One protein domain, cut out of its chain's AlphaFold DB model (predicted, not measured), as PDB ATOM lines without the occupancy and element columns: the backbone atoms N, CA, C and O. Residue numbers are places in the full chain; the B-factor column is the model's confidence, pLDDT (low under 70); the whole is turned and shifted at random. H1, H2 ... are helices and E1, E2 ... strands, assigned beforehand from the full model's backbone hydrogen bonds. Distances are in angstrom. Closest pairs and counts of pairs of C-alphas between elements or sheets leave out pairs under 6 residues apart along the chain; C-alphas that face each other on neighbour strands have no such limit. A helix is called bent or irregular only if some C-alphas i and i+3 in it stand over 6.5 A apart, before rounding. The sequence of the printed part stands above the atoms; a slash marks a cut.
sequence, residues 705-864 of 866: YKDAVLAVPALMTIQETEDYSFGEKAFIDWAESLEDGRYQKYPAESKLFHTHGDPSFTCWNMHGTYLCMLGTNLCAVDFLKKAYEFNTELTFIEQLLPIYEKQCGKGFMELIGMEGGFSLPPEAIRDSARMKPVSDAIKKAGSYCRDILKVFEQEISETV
ATOM      1  N   TYR A 705      97.298 113.329 160.752       97.88
ATOM      2  CA  TYR A 705      98.604 112.900 160.242       97.88
ATOM      3  C   TYR A 705      98.708 113.081 158.725       97.88
ATOM      4  O   TYR A 705      99.708 113.604 158.233       97.88
ATOM      5  N   LYS A 706      97.676 112.672 157.978       97.44
ATOM      6  CA  LYS A 706      97.638 112.801 156.518       97.44
ATOM      7  C   LYS A 706      97.726 114.258 156.075       97.44
ATOM      8  O   LYS A 706      98.567 114.585 155.243       97.44
ATOM      9  N   ASP A 707      96.914 115.131 156.661       96.88
ATOM     10  CA  ASP A 707      96.886 116.555 156.325       96.88
ATOM     11  C   ASP A 707      98.228 117.231 156.637       96.88
ATOM     12  O   ASP A 707      98.719 118.026 155.833       96.88
ATOM     13  N   ALA A 708      98.867 116.874 157.757       97.50
ATOM     14  CA  ALA A 708     100.196 117.375 158.105       97.50
ATOM     15  C   ALA A 708     101.265 116.953 157.083       97.50
ATOM     16  O   ALA A 708     102.043 117.796 156.635       97.50
ATOM     17  N   VAL A 709     101.274 115.682 156.658       97.88
ATOM     18  CA  VAL A 709     102.209 115.184 155.631       97.88
ATOM     19  C   VAL A 709     101.980 115.888 154.294       97.88
ATOM     20  O   VAL A 709     102.934 116.344 153.665       97.88
ATOM     21  N   LEU A 710     100.727 116.034 153.865       96.25
ATOM     22  CA  LEU A 710     100.394 116.692 152.597       96.25
ATOM     23  C   LEU A 710     100.679 118.205 152.607       96.25
ATOM     24  O   LEU A 710     100.815 118.808 151.544       96.25
ATOM     25  N   ALA A 711     100.816 118.822 153.783       96.12
ATOM     26  CA  ALA A 711     101.180 120.229 153.926       96.12
ATOM     27  C   ALA A 711     102.695 120.501 153.834       96.12
ATOM     28  O   ALA A 711     103.090 121.666 153.710       96.12
ATOM     29  N   VAL A 712     103.549 119.469 153.879       97.25
ATOM     30  CA  VAL A 712     105.018 119.615 153.879       97.25
ATOM     31  C   VAL A 712     105.540 120.434 152.688       97.25
ATOM     32  O   VAL A 712     106.322 121.356 152.931       97.25
ATOM     33  N   PRO A 713     105.099 120.225 151.430       96.88
ATOM     34  CA  PRO A 713     105.578 121.040 150.313       96.88
ATOM     35  C   PRO A 713     105.318 122.533 150.511       96.88
ATOM     36  O   PRO A 713     106.225 123.348 150.354       96.88
ATOM     37  N   ALA A 714     104.104 122.892 150.940       95.56
ATOM     38  CA  ALA A 714     103.740 124.282 151.183       95.56
ATOM     39  C   ALA A 714     104.602 124.906 152.293       95.56
ATOM     40  O   ALA A 714     105.054 126.039 152.139       95.56
ATOM     41  N   LEU A 715     104.880 124.155 153.367       94.19
ATOM     42  CA  LEU A 715     105.771 124.569 154.458       94.19
ATOM     43  C   LEU A 715     107.204 124.831 153.976       94.19
ATOM     44  O   LEU A 715     107.794 125.855 154.311       94.19
ATOM     45  N   MET A 716     107.761 123.932 153.169       94.12
ATOM     46  CA  MET A 716     109.145 124.037 152.694       94.12
ATOM     47  C   MET A 716     109.352 125.149 151.661       94.12
ATOM     48  O   MET A 716     110.483 125.592 151.466       94.12
ATOM     49  N   THR A 717     108.274 125.609 151.018       94.62
ATOM     50  CA  THR A 717     108.291 126.690 150.016       94.62
ATOM     51  C   THR A 717     107.830 128.051 150.546       94.62
ATOM     52  O   THR A 717     107.599 128.972 149.756       94.62
ATOM     53  N   ILE A 718     107.683 128.197 151.871       95.44
ATOM     54  CA  ILE A 718     107.394 129.495 152.494       95.44
ATOM     55  C   ILE A 718     108.461 130.506 152.053       95.44
ATOM     56  O   ILE A 718     109.660 130.236 152.109       95.44
ATOM     57  N   GLN A 719     108.005 131.672 151.594       95.31
ATOM     58  CA  GLN A 719     108.898 132.752 151.186       95.31
ATOM     59  C   GLN A 719     109.621 133.337 152.398       95.31
ATOM     60  O   GLN A 719     109.041 133.461 153.478       95.31
ATOM     61  N   GLU A 720     110.884 133.719 152.211       96.12
ATOM     62  CA  GLU A 720     111.620 134.442 153.242       96.12
ATOM     63  C   GLU A 720     110.960 135.793 153.556       96.12
ATOM     64  O   GLU A 720     110.269 136.398 152.734       96.12
ATOM     65  N   THR A 721     111.194 136.262 154.772       95.62
ATOM     66  CA  THR A 721     110.801 137.585 155.257       95.62
ATOM     67  C   THR A 721     112.048 138.445 155.446       95.62
ATOM     68  O   THR A 721     113.174 137.992 155.206       95.62
ATOM     69  N   GLU A 722     111.864 139.690 155.879       95.31
ATOM     70  CA  GLU A 722     112.980 140.563 156.258       95.31
ATOM     71  C   GLU A 722     113.842 139.935 157.364       95.31
ATOM     72  O   GLU A 722     115.066 139.958 157.263       95.31
ATOM     73  N   ASP A 723     113.208 139.279 158.342       96.00
ATOM     74  CA  ASP A 723     113.873 138.762 159.541       96.00
ATOM     75  C   ASP A 723     114.232 137.269 159.466       96.00
ATOM     76  O   ASP A 723     115.193 136.827 160.105       96.00
ATOM     77  N   TYR A 724     113.490 136.481 158.680       97.38
ATOM     78  CA  TYR A 724     113.565 135.015 158.710       97.38
ATOM     79  C   TYR A 724     113.627 134.372 157.330       97.38
ATOM     80  O   TYR A 724     112.945 134.802 156.397       97.38
ATOM     81  N   SER A 725     114.361 133.267 157.248       97.94
ATOM     82  CA  SER A 725     114.407 132.366 156.095       97.94
ATOM     83  C   SER A 725     113.898 130.979 156.464       97.94
ATOM     84  O   SER A 725     114.039 130.542 157.607       97.94
ATOM     85  N   PHE A 726     113.325 130.280 155.484       97.75
ATOM     86  CA  PHE A 726     112.646 128.995 155.671       97.75
ATOM     87  C   PHE A 726     113.155 127.946 154.677       97.75
ATOM     88  O   PHE A 726     113.652 128.281 153.598       97.75
ATOM     89  N   GLY A 727     113.025 126.667 155.035       96.50
ATOM     90  CA  GLY A 727     113.312 125.549 154.136       96.50
ATOM     91  C   GLY A 727     114.758 125.561 153.637       96.50
ATOM     92  O   GLY A 727     115.688 125.777 154.411       96.50
ATOM     93  N   GLU A 728     114.970 125.341 152.337       97.38
ATOM     94  CA  GLU A 728     116.318 125.368 151.745       97.38
ATOM     95  C   GLU A 728     117.023 126.719 151.942       97.38
ATOM     96  O   GLU A 728     118.217 126.753 152.249       97.38
ATOM     97  N   LYS A 729     116.291 127.835 151.828       98.06
ATOM     98  CA  LYS A 729     116.860 129.179 151.995       98.06
ATOM     99  C   LYS A 729     117.406 129.394 153.406       98.06
ATOM    100  O   LYS A 729     118.428 130.053 153.551       98.06
ATOM    101  N   ALA A 730     116.789 128.790 154.426       98.25
ATOM    102  CA  ALA A 730     117.307 128.828 155.794       98.25
ATOM    103  C   ALA A 730     118.706 128.204 155.905       98.25
ATOM    104  O   ALA A 730     119.587 128.780 156.536       98.25
ATOM    105  N   PHE A 731     118.936 127.057 155.255       98.62
ATOM    106  CA  PHE A 731     120.264 126.433 155.217       98.62
ATOM    107  C   PHE A 731     121.274 127.285 154.450       98.62
ATOM    108  O   PHE A 731     122.417 127.405 154.880       98.62
ATOM    109  N   ILE A 732     120.863 127.872 153.323       98.44
ATOM    110  CA  ILE A 732     121.734 128.740 152.521       98.44
ATOM    111  C   ILE A 732     122.179 129.950 153.345       98.44
ATOM    112  O   ILE A 732     123.378 130.177 153.467       98.44
ATOM    113  N   ASP A 733     121.244 130.663 153.972       98.44
ATOM    114  CA  ASP A 733     121.562 131.868 154.745       98.44
ATOM    115  C   ASP A 733     122.372 131.558 156.000       98.44
ATOM    116  O   ASP A 733     123.301 132.294 156.339       98.44
ATOM    117  N   TRP A 734     122.070 130.437 156.658       98.25
ATOM    118  CA  TRP A 734     122.884 129.942 157.759       98.25
ATOM    119  C   TRP A 734     124.326 129.717 157.311       98.25
ATOM    120  O   TRP A 734     125.250 130.240 157.929       98.25
ATOM    121  N   ALA A 735     124.524 129.011 156.203       98.50
ATOM    122  CA  ALA A 735     125.842 128.711 155.666       98.50
ATOM    123  C   ALA A 735     126.598 129.981 155.230       98.50
ATOM    124  O   ALA A 735     127.764 130.166 155.579       98.50
ATOM    125  N   GLU A 736     125.929 130.892 154.522       98.12
ATOM    126  CA  GLU A 736     126.504 132.161 154.063       98.12
ATOM    127  C   GLU A 736     126.897 133.084 155.217       98.12
ATOM    128  O   GLU A 736     127.938 133.739 155.147       98.12
ATOM    129  N   SER A 737     126.135 133.085 156.314       97.19
ATOM    130  CA  SER A 737     126.471 133.889 157.491       97.19
ATOM    131  C   SER A 737     127.802 133.516 158.139       97.19
ATOM    132  O   SER A 737     128.422 134.354 158.787       97.19
ATOM    133  N   LEU A 738     128.266 132.277 157.947       97.06
ATOM    134  CA  LEU A 738     129.553 131.808 158.458       97.06
ATOM    135  C   LEU A 738     130.723 132.204 157.540       97.06
ATOM    136  O   LEU A 738     131.879 132.061 157.930       97.06
ATOM    137  N   GLU A 739     130.446 132.682 156.324       95.56
ATOM    138  CA  GLU A 739     131.462 132.987 155.313       95.56
ATOM    139  C   GLU A 739     131.584 134.485 155.002       95.56
ATOM    140  O   GLU A 739     132.677 134.947 154.675       95.56
ATOM    141  N   ASP A 740     130.507 135.264 155.124       93.75
ATOM    142  CA  ASP A 740     130.446 136.654 154.641       93.75
ATOM    143  C   ASP A 740     131.197 137.688 155.504       93.75
ATOM    144  O   ASP A 740     131.201 138.882 155.203       93.75
ATOM    145  N   GLY A 741     131.844 137.232 156.578       90.94
ATOM    146  CA  GLY A 741     132.645 138.061 157.473       90.94
ATOM    147  C   GLY A 741     131.827 138.906 158.450       90.94
ATOM    148  O   GLY A 741     132.416 139.670 159.220       90.94
ATOM    149  N   ARG A 742     130.492 138.762 158.509       93.38
ATOM    150  CA  ARG A 742     129.631 139.583 159.384       93.38
ATOM    151  C   ARG A 742     129.981 139.492 160.866       93.38
ATOM    152  O   ARG A 742     129.668 140.418 161.611       93.38
ATOM    153  N   TYR A 743     130.629 138.409 161.294       94.12
ATOM    154  CA  TYR A 743     131.039 138.211 162.685       94.12
ATOM    155  C   TYR A 743     132.415 138.809 163.015       94.12
ATOM    156  O   TYR A 743     132.717 139.032 164.184       94.12
ATOM    157  N   GLN A 744     133.237 139.145 162.014       92.00
ATOM    158  CA  GLN A 744     134.592 139.683 162.222       92.00
ATOM    159  C   GLN A 744     134.588 141.052 162.902       92.00
ATOM    160  O   GLN A 744     135.520 141.366 163.644       92.00
ATOM    161  N   LYS A 745     133.517 141.828 162.690       89.81
ATOM    162  CA  LYS A 745     133.311 143.151 163.293       89.81
ATOM    163  C   LYS A 745     133.115 143.112 164.812       89.81
ATOM    164  O   LYS A 745     133.238 144.151 165.449       89.81
ATOM    165  N   TYR A 746     132.798 141.948 165.384       90.94
ATOM    166  CA  TYR A 746     132.640 141.792 166.827       90.94
ATOM    167  C   TYR A 746     133.947 141.285 167.457       90.94
ATOM    168  O   TYR A 746     134.585 140.385 166.897       90.94
ATOM    169  N   PRO A 747     134.358 141.835 168.611       87.81
ATOM    170  CA  PRO A 747     135.503 141.323 169.361       87.81
ATOM    171  C   PRO A 747     135.196 139.936 169.958       87.81
ATOM    172  O   PRO A 747     134.031 139.622 170.191       87.81
ATOM    173  N   ALA A 748     136.209 139.089 170.182       81.94
ATOM    174  CA  ALA A 748     136.013 137.674 170.559       81.94
ATOM    175  C   ALA A 748     135.285 137.506 171.905       81.94
ATOM    176  O   ALA A 748     134.525 136.565 172.092       81.94
ATOM    177  N   GLU A 749     135.501 138.457 172.802       85.81
ATOM    178  CA  GLU A 749     134.912 138.603 174.129       85.81
ATOM    179  C   GLU A 749     133.488 139.186 174.112       85.81
ATOM    180  O   GLU A 749     132.880 139.400 175.161       85.81
ATOM    181  N   SER A 750     132.932 139.474 172.929       90.56
ATOM    182  CA  SER A 750     131.583 140.019 172.809       90.56
ATOM    183  C   SER A 750     130.542 139.067 173.397       90.56
ATOM    184  O   SER A 750     130.477 137.887 173.043       90.56
ATOM    185  N   LYS A 751     129.625 139.618 174.202       89.75
ATOM    186  CA  LYS A 751     128.453 138.898 174.730       89.75
ATOM    187  C   LYS A 751     127.571 138.293 173.630       89.75
ATOM    188  O   LYS A 751     126.847 137.343 173.905       89.75
ATOM    189  N   LEU A 752     127.671 138.779 172.387       91.19
ATOM    190  CA  LEU A 752     126.998 138.190 171.223       91.19
ATOM    191  C   LEU A 752     127.351 136.706 171.026       91.19
ATOM    192  O   LEU A 752     126.526 135.938 170.542       91.19
ATOM    193  N   PHE A 753     128.560 136.287 171.405       93.56
ATOM    194  CA  PHE A 753     128.988 134.892 171.300       93.56
ATOM    195  C   PHE A 753     128.561 134.030 172.496       93.56
ATOM    196  O   PHE A 753     128.702 132.812 172.441       93.56
ATOM    197  N   HIS A 754     127.992 134.626 173.545       90.75
ATOM    198  CA  HIS A 754     127.641 133.962 174.802       90.75
ATOM    199  C   HIS A 754     126.158 134.178 175.137       90.75
ATOM    200  O   HIS A 754     125.808 134.712 176.187       90.75
ATOM    201  N   THR A 755     125.273 133.803 174.206       85.88
ATOM    202  CA  THR A 755     123.817 134.023 174.319       85.88
ATOM    203  C   THR A 755     123.055 132.865 174.968       85.88
ATOM    204  O   THR A 755     121.852 132.984 175.197       85.88
ATOM    205  N   HIS A 756     123.726 131.749 175.266       87.88
ATOM    206  CA  HIS A 756     123.131 130.614 175.969       87.88
ATOM    207  C   HIS A 756     123.335 130.740 177.487       87.88
ATOM    208  O   HIS A 756     124.346 131.270 177.938       87.88
ATOM    209  N   GLY A 757     122.381 130.242 178.284       75.12
ATOM    210  CA  GLY A 757     122.478 130.270 179.754       75.12
ATOM    211  C   GLY A 757     123.532 129.317 180.334       75.12
ATOM    212  O   GLY A 757     123.986 129.508 181.456       75.12
ATOM    213  N   ASP A 758     123.935 128.311 179.558       81.94
ATOM    214  CA  ASP A 758     125.058 127.418 179.860       81.94
ATOM    215  C   ASP A 758     126.341 127.974 179.216       81.94
ATOM    216  O   ASP A 758     126.382 128.091 177.986       81.94
ATOM    217  N   PRO A 759     127.388 128.291 180.003       80.75
ATOM    218  CA  PRO A 759     128.628 128.871 179.494       80.75
ATOM    219  C   PRO A 759     129.442 127.917 178.606       80.75
ATOM    220  O   PRO A 759     130.364 128.368 177.925       80.75
ATOM    221  N   SER A 760     129.136 126.615 178.598       84.69
ATOM    222  CA  SER A 760     129.765 125.642 177.696       84.69
ATOM    223  C   SER A 760     129.269 125.748 176.252       84.69
ATOM    224  O   SER A 760     129.920 125.218 175.345       84.69
ATOM    225  N   PHE A 761     128.152 126.444 176.017       90.31
ATOM    226  CA  PHE A 761     127.634 126.717 174.681       90.31
ATOM    227  C   PHE A 761     127.976 128.136 174.237       90.31
ATOM    228  O   PHE A 761     127.711 129.124 174.921       90.31
ATOM    229  N   THR A 762     128.530 128.233 173.035       93.31
ATOM    230  CA  THR A 762     128.986 129.487 172.432       93.31
ATOM    231  C   THR A 762     128.451 129.613 171.011       93.31
ATOM    232  O   THR A 762     128.119 128.630 170.352       93.31
ATOM    233  N   CYS A 763     128.318 130.849 170.535       94.75
ATOM    234  CA  CYS A 763     127.757 131.188 169.225       94.75
ATOM    235  C   CYS A 763     126.338 130.625 169.000       94.75
ATOM    236  O   CYS A 763     125.966 130.271 167.877       94.75
ATOM    237  N   TRP A 764     125.535 130.522 170.066       94.12
ATOM    238  CA  TRP A 764     124.256 129.808 170.037       94.12
ATOM    239  C   TRP A 764     123.265 130.391 169.025       94.12
ATOM    240  O   TRP A 764     122.716 129.643 168.217       94.12
ATOM    241  N   ASN A 765     123.097 131.716 168.993       93.44
ATOM    242  CA  ASN A 765     122.174 132.376 168.057       93.44
ATOM    243  C   ASN A 765     122.633 132.302 166.587       93.44
ATOM    244  O   ASN A 765     121.835 132.519 165.680       93.44
ATOM    245  N   MET A 766     123.912 132.009 166.338       94.81
ATOM    246  CA  MET A 766     124.501 131.987 164.994       94.81
ATOM    247  C   MET A 766     124.621 130.575 164.423       94.81
ATOM    248  O   MET A 766     124.564 130.387 163.210       94.81
ATOM    249  N   HIS A 767     124.803 129.577 165.288       96.00
ATOM    250  CA  HIS A 767     125.058 128.202 164.875       96.00
ATOM    251  C   HIS A 767     124.341 127.177 165.754       96.00
ATOM    252  O   HIS A 767     123.630 126.322 165.227       96.00
ATOM    253  N   GLY A 768     124.484 127.280 167.080       95.12
ATOM    254  CA  GLY A 768     123.996 126.262 168.015       95.12
ATOM    255  C   GLY A 768     122.495 125.982 167.899       95.12
ATOM    256  O   GLY A 768     122.089 124.825 167.833       95.12
ATOM    257  N   THR A 769     121.663 127.017 167.783       94.00
ATOM    258  CA  THR A 769     120.208 126.835 167.684       94.00
ATOM    259  C   THR A 769     119.782 126.142 166.386       94.00
ATOM    260  O   THR A 769     118.951 125.237 166.413       94.00
ATOM    261  N   TYR A 770     120.410 126.474 165.255       97.00
ATOM    262  CA  TYR A 770     120.098 125.867 163.957       97.00
ATOM    263  C   TYR A 770     120.584 124.421 163.872       97.00
ATOM    264  O   TYR A 770     119.893 123.574 163.301       97.00
ATOM    265  N   LEU A 771     121.720 124.126 164.509       96.44
ATOM    266  CA  LEU A 771     122.208 122.765 164.703       96.44
ATOM    267  C   LEU A 771     121.238 121.945 165.571       96.44
ATOM    268  O   LEU A 771     120.906 120.815 165.218       96.44
ATOM    269  N   CYS A 772     120.732 122.530 166.661       95.00
ATOM    270  CA  CYS A 772     119.737 121.898 167.528       95.00
ATOM    271  C   CYS A 772     118.422 121.625 166.779       95.00
ATOM    272  O   CYS A 772     117.885 120.518 166.864       95.00
ATOM    273  N   MET A 773     117.937 122.587 165.984       96.38
ATOM    274  CA  MET A 773     116.768 122.403 165.115       96.38
ATOM    275  C   MET A 773     116.971 121.249 164.131       96.38
ATOM    276  O   MET A 773     116.107 120.385 164.031       96.38
ATOM    277  N   LEU A 774     118.120 121.192 163.452       97.06
ATOM    278  CA  LEU A 774     118.405 120.141 162.476       97.06
ATOM    279  C   LEU A 774     118.340 118.742 163.099       97.06
ATOM    280  O   LEU A 774     117.721 117.849 162.522       97.06
ATOM    281  N   GLY A 775     118.959 118.562 164.271       95.31
ATOM    282  CA  GLY A 775     118.929 117.290 164.994       95.31
ATOM    283  C   GLY A 775     117.532 116.946 165.507       95.31
ATOM    284  O   GLY A 775     117.079 115.813 165.366       95.31
ATOM    285  N   THR A 776     116.813 117.938 166.034       95.69
ATOM    286  CA  THR A 776     115.436 117.772 166.524       95.69
ATOM    287  C   THR A 776     114.485 117.356 165.402       95.69
ATOM    288  O   THR A 776     113.657 116.468 165.599       95.69
ATOM    289  N   ASN A 777     114.650 117.907 164.197       96.31
ATOM    290  CA  ASN A 777     113.835 117.591 163.020       96.31
ATOM    291  C   ASN A 777     113.928 116.130 162.560       96.31
ATOM    292  O   ASN A 777     113.085 115.678 161.785       96.31
ATOM    293  N   LEU A 778     114.869 115.334 163.086       94.94
ATOM    294  CA  LEU A 778     114.897 113.890 162.841       94.94
ATOM    295  C   LEU A 778     113.607 113.189 163.302       94.94
ATOM    296  O   LEU A 778     113.235 112.161 162.736       94.94
ATOM    297  N   CYS A 779     112.867 113.769 164.253       92.56
ATOM    298  CA  CYS A 779     111.562 113.252 164.668       92.56
ATOM    299  C   CYS A 779     110.516 113.189 163.539       92.56
ATOM    300  O   CYS A 779     109.546 112.435 163.653       92.56
ATOM    301  N   ALA A 780     110.732 113.888 162.415       96.06
ATOM    302  CA  ALA A 780     109.941 113.715 161.198       96.06
ATOM    303  C   ALA A 780     109.859 112.245 160.761       96.06
ATOM    304  O   ALA A 780     108.820 111.813 160.271       96.06
ATOM    305  N   VAL A 781     110.924 111.462 160.966       96.88
ATOM    306  CA  VAL A 781     110.974 110.038 160.605       96.88
ATOM    307  C   VAL A 781     109.902 109.241 161.346       96.88
ATOM    308  O   VAL A 781     109.176 108.466 160.726       96.88
ATOM    309  N   ASP A 782     109.772 109.430 162.657       95.12
ATOM    310  CA  ASP A 782     108.806 108.673 163.455       95.12
ATOM    311  C   ASP A 782     107.376 109.181 163.249       95.12
ATOM    312  O   ASP A 782     106.449 108.372 163.153       95.12
ATOM    313  N   PHE A 783     107.193 110.491 163.046       97.62
ATOM    314  CA  PHE A 783     105.900 111.039 162.631       97.62
ATOM    315  C   PHE A 783     105.440 110.452 161.288       97.62
ATOM    316  O   PHE A 783     104.294 110.027 161.158       97.62
ATOM    317  N   LEU A 784     106.334 110.384 160.297       98.31
ATOM    318  CA  LEU A 784     106.052 109.828 158.973       98.31
ATOM    319  C   LEU A 784     105.701 108.335 159.037       98.31
ATOM    320  O   LEU A 784     104.746 107.912 158.390       98.31
ATOM    321  N   LYS A 785     106.413 107.539 159.847       97.81
ATOM    322  CA  LYS A 785     106.056 106.125 160.070       97.81
ATOM    323  C   LYS A 785     104.643 105.995 160.636       97.81
ATOM    324  O   LYS A 785     103.846 105.242 160.086       97.81
ATOM    325  N   LYS A 786     104.308 106.774 161.670       97.00
ATOM    326  CA  LYS A 786     102.969 106.762 162.278       97.00
ATOM    327  C   LYS A 786     101.893 107.237 161.292       97.00
ATOM    328  O   LYS A 786     100.815 106.652 161.226       97.00
ATOM    329  N   ALA A 787     102.199 108.226 160.449       97.56
ATOM    330  CA  ALA A 787     101.308 108.662 159.374       97.56
ATOM    331  C   ALA A 787     101.022 107.545 158.358       97.56
ATOM    332  O   ALA A 787      99.866 107.380 157.965       97.56
ATOM    333  N   TYR A 788     102.041 106.771 157.970       97.56
ATOM    334  CA  TYR A 788     101.906 105.626 157.065       97.56
ATOM    335  C   TYR A 788     101.145 104.456 157.699       97.56
ATOM    336  O   TYR A 788     100.315 103.835 157.040       97.56
ATOM    337  N   GLU A 789     101.360 104.186 158.989       97.19
ATOM    338  CA  GLU A 789     100.600 103.171 159.733       97.19
ATOM    339  C   GLU A 789      99.095 103.477 159.746       97.19
ATOM    340  O   GLU A 789      98.278 102.572 159.572       97.19
ATOM    341  N   PHE A 790      98.719 104.749 159.905       96.25
ATOM    342  CA  PHE A 790      97.321 105.176 159.838       96.25
ATOM    343  C   PHE A 790      96.771 105.299 158.412       96.25
ATOM    344  O   PHE A 790      95.566 105.140 158.217       96.25
ATOM    345  N   ASN A 791      97.628 105.601 157.435       97.12
ATOM    346  CA  ASN A 791      97.256 105.899 156.053       97.12
ATOM    347  C   ASN A 791      98.175 105.129 155.095       97.12
ATOM    348  O   ASN A 791      99.086 105.688 154.479       97.12
ATOM    349  N   THR A 792      97.939 103.821 154.979       96.25
ATOM    350  CA  THR A 792      98.774 102.911 154.174       96.25
ATOM    351  C   THR A 792      98.787 103.244 152.680       96.25
ATOM    352  O   THR A 792      99.610 102.716 151.938       96.25
ATOM    353  N   GLU A 793      97.880 104.105 152.212       94.75
ATOM    354  CA  GLU A 793      97.885 104.621 150.845       94.75
ATOM    355  C   GLU A 793      98.989 105.657 150.580       94.75
ATOM    356  O   GLU A 793      99.311 105.896 149.422       94.75
ATOM    357  N   LEU A 794      99.591 106.260 151.614       95.50
ATOM    358  CA  LEU A 794     100.681 107.237 151.476       95.50
ATOM    359  C   LEU A 794     102.031 106.541 151.219       95.50
ATOM    360  O   LEU A 794     103.003 106.733 151.951       95.50
ATOM    361  N   THR A 795     102.109 105.707 150.180       95.56
ATOM    362  CA  THR A 795     103.275 104.843 149.908       95.56
ATOM    363  C   THR A 795     104.560 105.620 149.615       95.56
ATOM    364  O   THR A 795     105.655 105.122 149.867       95.56
ATOM    365  N   PHE A 796     104.462 106.866 149.140       96.31
ATOM    366  CA  PHE A 796     105.623 107.736 148.919       96.31
ATOM    367  C   PHE A 796     106.390 108.068 150.212       96.31
ATOM    368  O   PHE A 796     107.565 108.438 150.142       96.31
ATOM    369  N   ILE A 797     105.784 107.885 151.396       98.06
ATOM    370  CA  ILE A 797     106.467 108.054 152.686       98.06
ATOM    371  C   ILE A 797     107.711 107.161 152.777       98.06
ATOM    372  O   ILE A 797     108.741 107.603 153.289       98.06
ATOM    373  N   GLU A 798     107.674 105.948 152.216       96.88
ATOM    374  CA  GLU A 798     108.827 105.036 152.203       96.88
ATOM    375  C   GLU A 798     110.056 105.656 151.513       96.88
ATOM    376  O   GLU A 798     111.195 105.356 151.879       96.88
ATOM    377  N   GLN A 799     109.838 106.569 150.559       97.81
ATOM    378  CA  GLN A 799     110.898 107.318 149.883       97.81
ATOM    379  C   GLN A 799     111.377 108.530 150.699       97.81
ATOM    380  O   GLN A 799     112.551 108.889 150.613       97.81
ATOM    381  N   LEU A 800     110.508 109.136 151.518       97.94
ATOM    382  CA  LEU A 800     110.838 110.286 152.371       97.94
ATOM    383  C   LEU A 800     111.725 109.908 153.561       97.94
ATOM    384  O   LEU A 800     112.679 110.626 153.866       97.94
ATOM    385  N   LEU A 801     111.446 108.775 154.218       98.12
ATOM    386  CA  LEU A 801     112.174 108.317 155.411       98.12
ATOM    387  C   LEU A 801     113.710 108.345 155.244       98.12
ATOM    388  O   LEU A 801     114.384 108.981 156.058       98.12
ATOM    389  N   PRO A 802     114.311 107.737 154.197       98.00
ATOM    390  CA  PRO A 802     115.761 107.771 154.019       98.00
ATOM    391  C   PRO A 802     116.317 109.157 153.657       98.00
ATOM    392  O   PRO A 802     117.531 109.348 153.757       98.00
ATOM    393  N   ILE A 803     115.488 110.105 153.207       98.38
ATOM    394  CA  ILE A 803     115.919 111.480 152.915       98.38
ATOM    395  C   ILE A 803     116.024 112.277 154.219       98.38
ATOM    396  O   ILE A 803     117.079 112.857 154.475       98.38
ATOM    397  N   TYR A 804     115.011 112.217 155.089       97.75
ATOM    398  CA  TYR A 804     115.064 112.842 156.419       97.75
ATOM    399  C   TYR A 804     116.188 112.263 157.289       97.75
ATOM    400  O   TYR A 804     116.922 113.015 157.925       97.75
ATOM    401  N   GLU A 805     116.424 110.948 157.240       97.75
ATOM    402  CA  GLU A 805     117.555 110.314 157.938       97.75
ATOM    403  C   GLU A 805     118.915 110.862 157.460       97.75
ATOM    404  O   GLU A 805     119.858 111.023 158.239       97.75
ATOM    405  N   LYS A 806     119.045 111.170 156.162       97.88
ATOM    406  CA  LYS A 806     120.262 111.785 155.611       97.88
ATOM    407  C   LYS A 806     120.388 113.251 156.009       97.88
ATOM    408  O   LYS A 806     121.486 113.662 156.376       97.88
ATOM    409  N   GLN A 807     119.308 114.022 155.918       97.44
ATOM    410  CA  GLN A 807     119.312 115.450 156.224       97.44
ATOM    411  C   GLN A 807     119.492 115.701 157.724       97.44
ATOM    412  O   GLN A 807     120.479 116.306 158.132       97.44
ATOM    413  N   CYS A 808     118.558 115.210 158.533       96.38
ATOM    414  CA  CYS A 808     118.452 115.517 159.955       96.38
ATOM    415  C   CYS A 808     119.284 114.578 160.827       96.38
ATOM    416  O   CYS A 808     119.808 115.007 161.841       96.38
ATOM    417  N   GLY A 809     119.453 113.311 160.434       94.56
ATOM    418  CA  GLY A 809     120.265 112.353 161.191       94.56
ATOM    419  C   GLY A 809     121.748 112.497 160.866       94.56
ATOM    420  O   GLY A 809     122.550 112.966 161.674       94.56
ATOM    421  N   LYS A 810     122.131 112.123 159.642       96.31
ATOM    422  CA  LYS A 810     123.538 112.158 159.211       96.31
ATOM    423  C   LYS A 810     124.084 113.579 159.100       96.31
ATOM    424  O   LYS A 810     125.225 113.789 159.490       96.31
ATOM    425  N   GLY A 811     123.293 114.529 158.596       96.88
ATOM    426  CA  GLY A 811     123.706 115.931 158.501       96.88
ATOM    427  C   GLY A 811     123.967 116.559 159.870       96.88
ATOM    428  O   GLY A 811     124.995 117.206 160.048       96.88
ATOM    429  N   PHE A 812     123.112 116.297 160.864       96.56
ATOM    430  CA  PHE A 812     123.359 116.719 162.246       96.56
ATOM    431  C   PHE A 812     124.629 116.088 162.823       96.56
ATOM    432  O   PHE A 812     125.483 116.809 163.329       96.56
ATOM    433  N   MET A 813     124.790 114.764 162.702       96.44
ATOM    434  CA  MET A 813     125.972 114.051 163.210       96.44
ATOM    435  C   MET A 813     127.279 114.519 162.555       96.44
ATOM    436  O   MET A 813     128.318 114.541 163.211       96.44
ATOM    437  N   GLU A 814     127.235 114.880 161.271       97.50
ATOM    438  CA  GLU A 814     128.361 115.491 160.557       97.50
ATOM    439  C   GLU A 814     128.681 116.864 161.164       97.50
ATOM    440  O   GLU A 814     129.805 117.076 161.607       97.50
ATOM    441  N   LEU A 815     127.691 117.755 161.276       97.56
ATOM    442  CA  LEU A 815     127.889 119.133 161.737       97.56
ATOM    443  C   LEU A 815     128.271 119.251 163.217       97.56
ATOM    444  O   LEU A 815     129.158 120.033 163.543       97.56
ATOM    445  N   ILE A 816     127.670 118.462 164.113       95.69
ATOM    446  CA  ILE A 816     128.019 118.490 165.546       95.69
ATOM    447  C   ILE A 816     129.463 118.036 165.800       95.69
ATOM    448  O   ILE A 816     130.074 118.433 166.791       95.69
ATOM    449  N   GLY A 817     130.031 117.226 164.900       95.31
ATOM    450  CA  GLY A 817     131.426 116.794 164.951       95.31
ATOM    451  C   GLY A 817     132.430 117.823 164.419       95.31
ATOM    452  O   GLY A 817     133.634 117.578 164.496       95.31
ATOM    453  N   MET A 818     131.971 118.951 163.868       96.88
ATOM    454  CA  MET A 818     132.822 119.975 163.259       96.88
ATOM    455  C   MET A 818     132.966 121.188 164.174       96.88
ATOM    456  O   MET A 818     131.999 121.638 164.778       96.88
ATOM    457  N   GLU A 819     134.184 121.729 164.256       93.56
ATOM    458  CA  GLU A 819     134.492 123.013 164.910       93.56
ATOM    459  C   GLU A 819     133.933 123.189 166.338       93.56
ATOM    460  O   GLU A 819     133.736 124.304 166.799       93.56
ATOM    461  N   GLY A 820     133.710 122.093 167.073       89.94
ATOM    462  CA  GLY A 820     133.189 122.125 168.445       89.94
ATOM    463  C   GLY A 820     131.661 122.071 168.566       89.94
ATOM    464  O   GLY A 820     131.163 122.033 169.690       89.94
ATOM    465  N   GLY A 821     130.909 122.014 167.460       94.31
ATOM    466  CA  GLY A 821     129.453 121.837 167.465       94.31
ATOM    467  C   GLY A 821     128.727 122.910 168.286       94.31
ATOM    468  O   GLY A 821     128.777 124.094 167.959       94.31
ATOM    469  N   PHE A 822     128.065 122.511 169.378       94.12
ATOM    470  CA  PHE A 822     127.402 123.449 170.302       94.12
ATOM    471  C   PHE A 822     128.374 124.355 171.080       94.12
ATOM    472  O   PHE A 822     127.972 125.410 171.566       94.12
ATOM    473  N   SER A 823     129.649 123.973 171.163       94.25
ATOM    474  CA  SER A 823     130.730 124.734 171.797       94.25
ATOM    475  C   SER A 823     131.628 125.412 170.754       94.25
ATOM    476  O   SER A 823     132.845 125.484 170.928       94.25
ATOM    477  N   LEU A 824     131.044 125.863 169.634       95.38
ATOM    478  CA  LEU A 824     131.760 126.538 168.549       95.38
ATOM    479  C   LEU A 824     132.483 127.793 169.074       95.38
ATOM    480  O   LEU A 824     131.805 128.738 169.497       95.38
ATOM    481  N   PRO A 825     133.827 127.860 169.030       94.25
ATOM    482  CA  PRO A 825     134.550 128.976 169.624       94.25
ATOM    483  C   PRO A 825     134.332 130.305 168.875       94.25
ATOM    484  O   PRO A 825     134.264 130.295 167.637       94.25
ATOM    485  N   PRO A 826     134.312 131.460 169.569       94.94
ATOM    486  CA  PRO A 826     134.210 132.776 168.929       94.94
ATOM    487  C   PRO A 826     135.297 133.039 167.875       94.94
ATOM    488  O   PRO A 826     135.046 133.682 166.859       94.94
ATOM    489  N   GLU A 827     136.514 132.534 168.070       93.88
ATOM    490  CA  GLU A 827     137.596 132.666 167.092       93.88
ATOM    491  C   GLU A 827     137.370 131.822 165.832       93.88
ATOM    492  O   GLU A 827     137.815 132.213 164.756       93.88
ATOM    493  N   ALA A 828     136.662 130.695 165.944       94.50
ATOM    494  CA  ALA A 828     136.358 129.837 164.807       94.50
ATOM    495  C   ALA A 828     135.317 130.493 163.897       94.50
ATOM    496  O   ALA A 828     135.562 130.645 162.705       94.50
ATOM    497  N   ILE A 829     134.199 130.960 164.466       95.38
ATOM    498  CA  ILE A 829     133.095 131.541 163.685       95.38
ATOM    499  C   ILE A 829     133.473 132.849 162.965       95.38
ATOM    500  O   ILE A 829     132.821 133.250 162.003       95.38
ATOM    501  N   ARG A 830     134.532 133.528 163.420       94.62
ATOM    502  CA  ARG A 830     135.064 134.758 162.805       94.62
ATOM    503  C   ARG A 830     136.006 134.481 161.630       94.62
ATOM    504  O   ARG A 830     136.282 135.391 160.847       94.62
ATOM    505  N   ASP A 831     136.492 133.254 161.487       95.25
ATOM    506  CA  ASP A 831     137.385 132.843 160.408       95.25
ATOM    507  C   ASP A 831     136.590 132.147 159.292       95.25
ATOM    508  O   ASP A 831     136.310 130.948 159.344       95.25
ATOM    509  N   SER A 832     136.255 132.905 158.242       94.44
ATOM    510  CA  SER A 832     135.501 132.394 157.090       94.44
ATOM    511  C   SER A 832     136.179 131.194 156.417       94.44
ATOM    512  O   SER A 832     135.498 130.309 155.900       94.44
ATOM    513  N   ALA A 833     137.516 131.135 156.406       94.75
ATOM    514  CA  ALA A 833     138.240 130.026 155.789       94.75
ATOM    515  C   ALA A 833     138.115 128.753 156.633       94.75
ATOM    516  O   ALA A 833     137.904 127.669 156.083       94.75
ATOM    517  N   ARG A 834     138.179 128.894 157.962       95.75
ATOM    518  CA  ARG A 834     137.947 127.803 158.916       95.75
ATOM    519  C   ARG A 834     136.495 127.323 158.908       95.75
ATOM    520  O   ARG A 834     136.264 126.123 158.990       95.75
ATOM    521  N   MET A 835     135.528 128.222 158.721       97.69
ATOM    522  CA  MET A 835     134.103 127.868 158.662       97.69
ATOM    523  C   MET A 835     133.629 127.346 157.302       97.69
ATOM    524  O   MET A 835     132.538 126.776 157.215       97.69
ATOM    525  N   LYS A 836     134.437 127.464 156.242       97.50
ATOM    526  CA  LYS A 836     134.074 126.995 154.897       97.50
ATOM    527  C   LYS A 836     133.612 125.526 154.855       97.50
ATOM    528  O   LYS A 836     132.576 125.269 154.242       97.50
ATOM    529  N   PRO A 837     134.296 124.561 155.505       98.19
ATOM    530  CA  PRO A 837     133.839 123.172 155.530       98.19
ATOM    531  C   PRO A 837     132.491 122.995 156.244       98.19
ATOM    532  O   PRO A 837     131.669 122.203 155.792       98.19
ATOM    533  N   VAL A 838     132.248 123.743 157.329       98.31
ATOM    534  CA  VAL A 838     130.971 123.713 158.065       98.31
ATOM    535  C   VAL A 838     129.845 124.239 157.175       98.31
ATOM    536  O   VAL A 838     128.813 123.590 157.034       98.31
ATOM    537  N   SER A 839     130.071 125.368 156.503       98.25
ATOM    538  CA  SER A 839     129.128 125.940 155.536       98.25
ATOM    539  C   SER A 839     128.802 124.976 154.385       98.25
ATOM    540  O   SER A 839     127.633 124.789 154.039       98.25
ATOM    541  N   ASP A 840     129.803 124.289 153.824       98.50
ATOM    542  CA  ASP A 840     129.582 123.297 152.764       98.50
ATOM    543  C   ASP A 840     128.734 122.111 153.244       98.50
ATOM    544  O   ASP A 840     127.853 121.641 152.516       98.50
ATOM    545  N   ALA A 841     128.951 121.655 154.479       98.44
ATOM    546  CA  ALA A 841     128.135 120.614 155.100       98.44
ATOM    547  C   ALA A 841     126.686 121.085 155.345       98.44
ATOM    548  O   ALA A 841     125.750 120.333 155.058       98.44
ATOM    549  N   ILE A 842     126.477 122.339 155.766       98.75
ATOM    550  CA  ILE A 842     125.138 122.944 155.906       98.75
ATOM    551  C   ILE A 842     124.428 123.002 154.545       98.75
ATOM    552  O   ILE A 842     123.291 122.543 154.425       98.75
ATOM    553  N   LYS A 843     125.092 123.496 153.490       98.50
ATOM    554  CA  LYS A 843     124.531 123.567 152.122       98.50
ATOM    555  C   LYS A 843     124.169 122.182 151.584       98.50
ATOM    556  O   LYS A 843     123.119 122.001 150.965       98.50
ATOM    557  N   LYS A 844     125.011 121.182 151.851       98.12
ATOM    558  CA  LYS A 844     124.748 119.776 151.515       98.12
ATOM    559  C   LYS A 844     123.510 119.251 152.244       98.12
ATOM    560  O   LYS A 844     122.655 118.657 151.590       98.12
ATOM    561  N   ALA A 845     123.370 119.499 153.548       97.88
ATOM    562  CA  ALA A 845     122.168 119.131 154.301       97.88
ATOM    563  C   ALA A 845     120.912 119.847 153.765       97.88
ATOM    564  O   ALA A 845     119.872 119.215 153.577       97.88
ATOM    565  N   GLY A 846     121.020 121.133 153.425       97.62
ATOM    566  CA  GLY A 846     119.933 121.913 152.827       97.62
ATOM    567  C   GLY A 846     119.492 121.416 151.450       97.62
ATOM    568  O   GLY A 846     118.310 121.485 151.126       97.62
ATOM    569  N   SER A 847     120.401 120.840 150.656       97.19
ATOM    570  CA  SER A 847     120.071 120.339 149.313       97.19
ATOM    571  C   SER A 847     119.030 119.212 149.308       97.19
ATOM    572  O   SER A 847     118.272 119.090 148.345       97.19
ATOM    573  N   TYR A 848     118.920 118.449 150.404       98.12
ATOM    574  CA  TYR A 848     117.899 117.407 150.559       98.12
ATOM    575  C   TYR A 848     116.472 117.964 150.606       98.12
ATOM    576  O   TYR A 848     115.534 117.222 150.328       98.12
ATOM    577  N   CYS A 849     116.287 119.265 150.861       97.56
ATOM    578  CA  CYS A 849     114.974 119.896 150.744       97.56
ATOM    579  C   CYS A 849     114.374 119.719 149.341       97.56
ATOM    580  O   CYS A 849     113.177 119.467 149.207       97.56
ATOM    581  N   ARG A 850     115.204 119.782 148.289       96.75
ATOM    582  CA  ARG A 850     114.759 119.560 146.904       96.75
ATOM    583  C   ARG A 850     114.391 118.106 146.645       96.75
ATOM    584  O   ARG A 850     113.436 117.845 145.920       96.75
ATOM    585  N   ASP A 851     115.124 117.170 147.244       97.69
ATOM    586  CA  ASP A 851     114.826 115.742 147.125       97.69
ATOM    587  C   ASP A 851     113.484 115.404 147.791       97.69
ATOM    588  O   ASP A 851     112.697 114.657 147.215       97.69
ATOM    589  N   ILE A 852     113.189 116.005 148.953       97.88
ATOM    590  CA  ILE A 852     111.886 115.877 149.628       97.88
ATOM    591  C   ILE A 852     110.767 116.397 148.720       97.88
ATOM    592  O   ILE A 852     109.822 115.663 148.436       97.88
ATOM    593  N   LEU A 853     110.886 117.629 148.214       97.06
ATOM    594  CA  LEU A 853     109.879 118.229 147.327       97.06
ATOM    595  C   LEU A 853     109.643 117.393 146.065       97.06
ATOM    596  O   LEU A 853     108.499 117.190 145.667       97.06
ATOM    597  N   LYS A 854     110.706 116.834 145.481       96.94
ATOM    598  CA  LYS A 854     110.615 115.980 144.294       96.94
ATOM    599  C   LYS A 854     109.782 114.717 144.527       96.94
ATOM    600  O   LYS A 854     109.061 114.308 143.621       96.94
ATOM    601  N   VAL A 855     109.860 114.103 145.711       97.38
ATOM    602  CA  VAL A 855     109.019 112.940 146.051       97.38
ATOM    603  C   VAL A 855     107.537 113.333 146.041       97.38
ATOM    604  O   VAL A 855     106.719 112.618 145.467       97.38
ATOM    605  N   PHE A 856     107.190 114.498 146.596       95.38
ATOM    606  CA  PHE A 856     105.814 115.006 146.565       95.38
ATOM    607  C   PHE A 856     105.344 115.387 145.153       95.38
ATOM    608  O   PHE A 856     104.202 115.112 144.793       95.38
ATOM    609  N   GLU A 857     106.202 115.992 144.327       92.19
ATOM    610  CA  GLU A 857     105.875 116.308 142.928       92.19
ATOM    611  C   GLU A 857     105.549 115.047 142.115       92.19
ATOM    612  O   GLU A 857     104.613 115.052 141.312       92.19
ATOM    613  N   GLN A 858     106.297 113.962 142.339       89.44
ATOM    614  CA  GLN A 858     106.068 112.673 141.683       89.44
ATOM    615  C   GLN A 858     104.697 112.099 142.055       89.44
ATOM    616  O   GLN A 858     103.918 111.795 141.154       89.44
ATOM    617  N   GLU A 859     104.355 112.076 143.343       86.94
ATOM    618  CA  GLU A 859     103.047 111.625 143.837       86.94
ATOM    619  C   GLU A 859     101.877 112.434 143.242       86.94
ATOM    620  O   GLU A 859     100.893 111.874 142.750       86.94
ATOM    621  N   ILE A 860     101.995 113.768 143.216       79.19
ATOM    622  CA  ILE A 860     100.967 114.648 142.635       79.19
ATOM    623  C   ILE A 860     100.817 114.373 141.132       79.19
ATOM    624  O   ILE A 860      99.698 114.336 140.614       79.19
ATOM    625  N   SER A 861     101.926 114.150 140.421       73.19
ATOM    626  CA  SER A 861     101.910 113.862 138.984       73.19
ATOM    627  C   SER A 861     101.298 112.496 138.649       73.19
ATOM    628  O   SER A 861     100.581 112.377 137.651       73.19
ATOM    629  N   GLU A 862     101.516 111.488 139.497       69.00
ATOM    630  CA  GLU A 862     100.947 110.143 139.359       69.00
ATOM    631  C   GLU A 862      99.445 110.129 139.686       69.00
ATOM    632  O   GLU A 862      98.675 109.466 138.993       69.00
ATOM    633  N   THR A 863      99.001 110.955 140.641       64.25
ATOM    634  CA  THR A 863      97.579 111.097 141.012       64.25
ATOM    635  C   THR A 863      96.750 111.842 139.955       64.25
ATOM    636  O   THR A 863      95.574 111.544 139.777       64.25
ATOM    637  N   VAL A 864      97.339 112.805 139.230       57.47
ATOM    638  CA  VAL A 864      96.662 113.577 138.158       57.47
ATOM    639  C   VAL A 864      96.650 112.831 136.809       57.47
ATOM    640  O   VAL A 864      95.911 113.203 135.897       57.47
TER     641      VAL A 864
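This is residues 705 to 864 of the 866 residues of the protein "AraC family transcriptional regulator" of Eisenbergiella sp. OF01-20 (UniProt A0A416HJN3). Three long helices, H4, H5 and H7, run side by side with a shorter fourth, H3, in an up-and-down bundle, each running against the one before it. Short H1 and H2 pack on H4 and H7 near one end of this rod, while the long loop of residues 738 to 763 and short H6 lie toward the other end. The 160 printed residues include seven named helices and one strand, in the order H1 H2 E1 H3 H4 H5 H6 H7, and the class is mostly helix. The whole is compact, with a radius of gyration of the C-alphas of 17.6 A, and spans 56 by 27 by 24 A.

H1, residues 705 to 710, touches residues 783 to 790 of H4, residues 764 to 790, at a steep tilt of 65 degrees; the C-alphas of Tyr 705 and Ala 787 are closest, 5.1 A. H2, residues 712 to 716, touches residues 849 to 856 of H7, residues 832 to 864, closest at C-alphas Pro 713 and Leu 853, 5.9 A. E1, residues 724 to 726, pairs with no named strand and has a tight link to H3, residues 727 to 737. H3 and H4 form a helical hairpin at a shallow tilt of 18 degrees, with the C-alphas of Trp 734 and His 767 closest, 7.6 A. H4 and H5, residues 797 to 816, form another at 23 degrees, closest at C-alphas Leu 778 and Cys 808, 4.9 A. H7 is the hub, touching four helices: it runs opposite ways to H5 at 7 degrees, with C-alphas Gln 807 and Ala 845 closest, 5.0 A, and to H3 at 11 degrees, with C-alphas Ala 735 and Ser 839 closest, 4.3 A. H6, residues 826 to 829, and H7 only just touch, only at the corner, with 3 pairs of C-alphas within 8 A; the closest are Ile 829 and Met 835, 6.3 A. H3 and H5 are apart. In H1 and H2 every O i to N i+4 pair is within hydrogen-bond range, against 6 of 7 in H3, 16 of 23 in H4, 12 of 16 in H5 and 23 of 29 in H7; H6 is too short for one.

H1 begins at C-alpha 705, (98.604, 112.900, 160.242). H3 is 15.9 A long, H4 37.9 A, H5 27.2 A and H7 47.1 A. H4 and H7 are irregular: C-alphas 766 and 769 are 7.2 A apart, and C-alphas 834 and 837 are 7.1 A apart. H7 has a kink of 33 degrees near residue 839 and ends at C-alpha 864, (96.662, 113.577, 138.158).

The C-alphas of Glu 749 and Val 864 are the two farthest apart, 58.2 A. The printed part has no cut, and the link from H3 to H4 is long, 26 residues. Mean pLDDT of the printed part is 94.3; residues 862 to 864 are under 70.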